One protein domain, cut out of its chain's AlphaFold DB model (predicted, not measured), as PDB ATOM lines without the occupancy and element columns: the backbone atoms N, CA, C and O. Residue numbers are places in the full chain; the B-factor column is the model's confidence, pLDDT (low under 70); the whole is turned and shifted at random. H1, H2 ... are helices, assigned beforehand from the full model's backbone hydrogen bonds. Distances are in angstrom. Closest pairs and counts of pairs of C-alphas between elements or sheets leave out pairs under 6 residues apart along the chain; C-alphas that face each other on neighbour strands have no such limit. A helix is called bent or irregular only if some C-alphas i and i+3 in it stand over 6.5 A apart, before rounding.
ATOM      1  N   PRO A  34      96.557 219.084 151.921       85.37
ATOM      2  CA  PRO A  34      95.332 218.377 152.236       85.37
ATOM      3  C   PRO A  34      94.144 219.224 151.797       85.37
ATOM      4  O   PRO A  34      94.054 220.403 152.134       85.37
ATOM      5  N   LYS A  35      93.244 218.633 151.013       87.74
ATOM      6  CA  LYS A  35      92.056 219.328 150.519       87.74
ATOM      7  C   LYS A  35      90.814 218.488 150.724       87.74
ATOM      8  O   LYS A  35      90.871 217.258 150.664       87.74
ATOM      9  N   HIS A  36      89.701 219.171 150.956       89.48
ATOM     10  CA  HIS A  36      88.394 218.537 150.955       89.48
ATOM     11  C   HIS A  36      88.043 218.114 149.528       89.48
ATOM     12  O   HIS A  36      88.352 218.818 148.568       89.48
ATOM     13  N   ARG A  37      87.434 216.940 149.395       87.11
ATOM     14  CA  ARG A  37      86.931 216.396 148.135       87.11
ATOM     15  C   ARG A  37      85.541 215.856 148.380       87.11
ATOM     16  O   ARG A  37      85.383 214.841 149.057       87.11
ATOM     17  N   CYS A  38      84.550 216.510 147.798       89.04
ATOM     18  CA  CYS A  38      83.146 216.171 147.989       89.04
ATOM     19  C   CYS A  38      82.451 215.939 146.642       89.04
ATOM     20  O   CYS A  38      82.879 216.437 145.600       89.04
ATOM     21  N   GLY A  39      81.371 215.154 146.650       88.48
ATOM     22  CA  GLY A  39      80.554 214.913 145.458       88.48
ATOM     23  C   GLY A  39      81.356 214.379 144.262       88.48
ATOM     24  O   GLY A  39      82.082 213.387 144.371       88.48
ATOM     25  N   SER A  40      81.233 215.043 143.109       86.96
ATOM     26  CA  SER A  40      81.889 214.648 141.852       86.96
ATOM     27  C   SER A  40      83.418 214.714 141.897       86.96
ATOM     28  O   SER A  40      84.084 214.007 141.137       86.96
ATOM     29  N   GLU A  41      84.000 215.520 142.790       86.09
ATOM     30  CA  GLU A  41      85.455 215.641 142.915       86.09
ATOM     31  C   GLU A  41      86.116 214.357 143.405       86.09
ATOM     32  O   GLU A  41      87.261 214.081 143.037       86.09
ATOM     33  N   ILE A  42      85.404 213.555 144.205       87.47
ATOM     34  CA  ILE A  42      85.888 212.250 144.666       87.47
ATOM     35  C   ILE A  42      86.093 211.340 143.459       87.47
ATOM     36  O   ILE A  42      87.167 210.765 143.297       87.47
ATOM     37  N   THR A  43      85.105 211.258 142.568       86.44
ATOM     38  CA  THR A  43      85.191 210.444 141.350       86.44
ATOM     39  C   THR A  43      86.317 210.924 140.438       86.44
ATOM     40  O   THR A  43      87.122 210.113 139.985       86.44
ATOM     41  N   ASN A  44      86.427 212.237 140.220       86.75
ATOM     42  CA  ASN A  44      87.495 212.816 139.401       86.75
ATOM     43  C   ASN A  44      88.879 212.521 139.992       86.75
ATOM     44  O   ASN A  44      89.768 212.059 139.283       86.75
ATOM     45  N   SER A  45      89.037 212.710 141.304       86.85
ATOM     46  CA  SER A  45      90.285 212.422 142.019       86.85
ATOM     47  C   SER A  45      90.613 210.933 142.020       86.85
ATOM     48  O   SER A  45      91.778 210.571 141.943       86.85
ATOM     49  N   TYR A  46      89.613 210.053 142.058       87.71
ATOM     50  CA  TYR A  46      89.808 208.611 141.941       87.71
ATOM     51  C   TYR A  46      90.316 208.216 140.557       87.71
ATOM     52  O   TYR A  46      91.264 207.440 140.443       87.71
ATOM     53  N   MET A  47      89.749 208.792 139.498       85.61
ATOM     54  CA  MET A  47      90.253 208.574 138.141       85.61
ATOM     55  C   MET A  47      91.677 209.110 137.980       85.61
ATOM     56  O   MET A  47      92.545 208.416 137.449       85.61
ATOM     57  N   ASP A  48      91.938 210.303 138.505       84.92
ATOM     58  CA  ASP A  48      93.234 210.961 138.382       84.92
ATOM     59  C   ASP A  48      94.327 210.309 139.245       84.92
ATOM     60  O   ASP A  48      95.456 210.146 138.805       84.92
ATOM     61  N   LEU A  49      94.026 209.876 140.469       85.79
ATOM     62  CA  LEU A  49      95.036 209.318 141.376       85.79
ATOM     63  C   LEU A  49      95.208 207.806 141.234       85.79
ATOM     64  O   LEU A  49      96.326 207.320 141.411       85.79
ATOM     65  N   CYS A  50      94.140 207.064 140.929       86.27
ATOM     66  CA  CYS A  50      94.187 205.602 140.850       86.27
ATOM     67  C   CYS A  50      94.424 205.082 139.429       86.27
ATOM     68  O   CYS A  50      94.924 203.968 139.269       86.27
ATOM     69  N   GLY A  93      86.912 201.980 158.720       54.88
ATOM     70  CA  GLY A  93      85.563 201.614 158.231       54.88
ATOM     71  C   GLY A  93      84.715 202.777 157.701       54.88
ATOM     72  O   GLY A  93      83.578 202.594 157.278       54.88
ATOM     73  N   ARG A  94      85.297 203.972 157.706       64.73
ATOM     74  CA  ARG A  94      84.810 205.216 157.144       64.73
ATOM     75  C   ARG A  94      85.052 205.252 155.636       64.73
ATOM     76  O   ARG A  94      86.169 205.081 155.136       64.73
ATOM     77  N   GLY A  95      83.983 205.498 154.884       75.72
ATOM     78  CA  GLY A  95      84.067 205.674 153.436       75.72
ATOM     79  C   GLY A  95      84.981 206.845 153.051       75.72
ATOM     80  O   GLY A  95      85.210 207.759 153.839       75.72
ATOM     81  N   VAL A  96      85.461 206.866 151.800       83.12
ATOM     82  CA  VAL A  96      86.271 207.986 151.269       83.12
ATOM     83  C   VAL A  96      85.580 209.343 151.449       83.12
ATOM     84  O   VAL A  96      86.247 210.349 151.658       83.12
ATOM     85  N   VAL A  97      84.245 209.367 151.418       84.09
ATOM     86  CA  VAL A  97      83.442 210.568 151.678       84.09
ATOM     87  C   VAL A  97      83.650 211.038 153.112       84.09
ATOM     88  O   VAL A  97      83.990 212.192 153.338       84.09
ATOM     89  N   GLU A  98      83.522 210.149 154.089       83.50
ATOM     90  CA  GLU A  98      83.634 210.535 155.491       83.50
ATOM     91  C   GLU A  98      85.051 211.010 155.843       83.50
ATOM     92  O   GLU A  98      85.226 211.954 156.608       83.50
ATOM     93  N   HIS A  99      86.063 210.412 155.213       85.44
ATOM     94  CA  HIS A  99      87.458 210.762 155.455       85.44
ATOM     95  C   HIS A  99      87.930 212.011 154.698       85.44
ATOM     96  O   HIS A  99      88.649 212.821 155.269       85.44
ATOM     97  N   CYS A 100      87.553 212.179 153.426       87.63
ATOM     98  CA  CYS A 100      88.077 213.243 152.558       87.63
ATOM     99  C   CYS A 100      87.087 214.382 152.275       87.63
ATOM    100  O   CYS A 100      87.503 215.413 151.754       87.63
ATOM    101  N   CYS A 101      85.791 214.221 152.564       89.52
ATOM    102  CA  CYS A 101      84.821 215.314 152.454       89.52
ATOM    103  C   CYS A 101      84.687 216.061 153.786       89.52
ATOM    104  O   CYS A 101      84.769 217.286 153.796       89.52
ATOM    105  N   HIS A 102      84.578 215.357 154.921       87.86
ATOM    106  CA  HIS A 102      84.497 216.013 156.237       87.86
ATOM    107  C   HIS A 102      85.849 216.479 156.781       87.86
ATOM    108  O   HIS A 102      85.889 217.398 157.596       87.86
ATOM    109  N   ARG A 103      86.959 215.878 156.340       86.42
ATOM    110  CA  ARG A 103      88.320 216.297 156.701       86.42
ATOM    111  C   ARG A 103      89.158 216.479 155.436       86.42
ATOM    112  O   ARG A 103      88.952 215.743 154.470       86.42
ATOM    113  N   PRO A 104      90.079 217.452 155.405       88.07
ATOM    114  CA  PRO A 104      90.967 217.601 154.268       88.07
ATOM    115  C   PRO A 104      91.923 216.408 154.247       88.07
ATOM    116  O   PRO A 104      92.503 216.067 155.276       88.07
ATOM    117  N   CYS A 105      92.090 215.776 153.087       87.20
ATOM    118  CA  CYS A 105      92.962 214.612 152.956       87.20
ATOM    119  C   CYS A 105      94.030 214.824 151.880       87.20
ATOM    120  O   CYS A 105      93.793 215.466 150.849       87.20
ATOM    121  N   SER A 106      95.216 214.274 152.122       89.06
ATOM    122  CA  SER A 106      96.319 214.266 151.150       89.06
ATOM    123  C   SER A 106      96.025 213.308 149.986       89.06
ATOM    124  O   SER A 106      95.219 212.379 150.099       89.06
ATOM    125  N   ASN A 107      96.684 213.478 148.838       87.02
ATOM    126  CA  ASN A 107      96.680 212.476 147.768       87.02
ATOM    127  C   ASN A 107      97.189 211.120 148.271       87.02
ATOM    128  O   ASN A 107      96.697 210.089 147.813       87.02
ATOM    129  N   ALA A 108      98.157 211.105 149.194       85.77
ATOM    130  CA  ALA A 108      98.665 209.877 149.804       85.77
ATOM    131  C   ALA A 108      97.573 209.120 150.584       85.77
ATOM    132  O   ALA A 108      97.419 207.911 150.414       85.77
ATOM    133  N   GLU A 109      96.769 209.826 151.380       86.76
ATOM    134  CA  GLU A 109      95.613 209.245 152.073       86.76
ATOM    135  C   GLU A 109      94.517 208.827 151.100       86.76
ATOM    136  O   GLU A 109      93.992 207.721 151.207       86.76
ATOM    137  N   PHE A 110      94.219 209.662 150.104       88.25
ATOM    138  CA  PHE A 110      93.225 209.342 149.085       88.25
ATOM    139  C   PHE A 110      93.597 208.062 148.315       88.25
ATOM    140  O   PHE A 110      92.736 207.234 148.012       88.25
ATOM    141  N   ARG A 111      94.892 207.838 148.048       86.74
ATOM    142  CA  ARG A 111      95.386 206.631 147.368       86.74
ATOM    143  C   ARG A 111      95.153 205.337 148.143       86.74
ATOM    144  O   ARG A 111      95.080 204.291 147.506       86.74
ATOM    145  N   LYS A 112      94.946 205.378 149.465       85.51
ATOM    146  CA  LYS A 112      94.563 204.187 150.255       85.51
ATOM    147  C   LYS A 112      93.214 203.604 149.812       85.51
ATOM    148  O   LYS A 112      92.934 202.431 150.041       85.51
ATOM    149  N   TYR A 113      92.384 204.404 149.140       85.70
ATOM    150  CA  TYR A 113      91.107 203.964 148.585       85.70
ATOM    151  C   TYR A 113      91.220 203.412 147.155       85.70
ATOM    152  O   TYR A 113      90.259 202.794 146.689       85.70
ATOM    153  N   CYS A 114      92.369 203.565 146.481       83.64
ATOM    154  CA  CYS A 114      92.658 202.946 145.186       83.64
ATOM    155  C   CYS A 114      92.816 201.427 145.364       83.64
ATOM    156  O   CYS A 114      93.917 200.937 145.580       83.64
ATOM    157  N   GLY A 115      91.694 200.700 145.346       71.09
ATOM    158  CA  GLY A 115      91.674 199.242 145.540       71.09
ATOM    159  C   GLY A 115      92.316 198.438 144.419       71.09
ATOM    160  O   GLY A 115      92.477 198.981 143.299       71.09
TER     161      GLY A 115
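AT A GLANCE: This is residues 34 to 50 and 93 to 115 of the 115 residues of the protein "Con-Ins G1b" of Conus geographus (UniProt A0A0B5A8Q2). What does one see first in this model? A small rounded cluster of three helices, with the longest, H1, along one side and the two short ones, H2 and H3, over it, H2 near its first residues and H3 near its last, the three centres making a triangle. What is it made of? The printed part has 40 residues with three named helices, in the order H1, H2, H3 along the chain, and no named strand; the class is all helix. How tightly is it gathered? The whole is compact, with a radius of gyration of the C-alphas of 8.8 A, and the C-alphas span 21 by 20 by 16 A along their three main axes.

HOW THE PARTS SIT: What touches the longest helix? H1, residues 40 to 50, and H3, residues 107 to 111, touch, with 5 pairs of C-alphas within 8 A. Their closest C-alphas are those of Leu 49 and Arg 111, 6.6 A apart, and their centres are 10.7 A apart. How does the remaining helix stand to these two? H2, residues 96 to 100, is close to H1 but not clearly touching it: the closest C-alphas, those of Ile 42 and Val 97, are 7.6 A apart, and the centres are 12.5 A apart. H2 is likewise close to H3 but not clearly touching it, with the closest C-alphas, those of Cys 100 and Phe 110, 7.3 A apart and the centres 11.0 A apart. What do the backbone N and O atoms show? In H1, H2 and H3, every pair of O of residue i and N of residue i+4 inside the helix is within hydrogen-bond range.

IN THESE COORDINATES: Where is the longest helix? H1, 11 residues, begins at Ser 40, with its C-alpha at (81.889, 214.648, 141.852), and ends at Cys 50, with its C-alpha at (94.187, 205.602, 140.850). It measures 15.3 A from first to last C-alpha, and residues 34 to 39 come before it. Where are the two short helices? H2 runs for 5 residues from Val 96 to Cys 100 and measures 5.7 A from first to last C-alpha. H3 runs for 5 residues from Asn 107 to Arg 111 and measures 6.0 A, ending at C-alpha 111 at (95.386, 206.631, 147.368). Is any of the helices bent? H1, H2 and H3 are not bent.

THE WHOLE: How large is the whole? The two C-alphas farthest apart are those of Asp 48 and Gly 93, at 23.2 A, and the first and last printed C-alphas, those of Pro 34 and Gly 115, are 20.6 A apart. Is the printed part unbroken, and where does it end? Residues 51 to 92 are not printed, and C-alphas 50 and 93 are 19.8 A apart across this cut, which lies in the link from H1 to H2. The printed part begins at residue 34 and ends at Gly 115, the chain's last residue. Which links are long? The link from H2 to H3, residues 101 to 106, is printed whole, and it is a short link. How confident is the model? The mean pLDDT of the printed part is 84.6, and the two residues under 70 are Gly 93 and Arg 94, just after the cut.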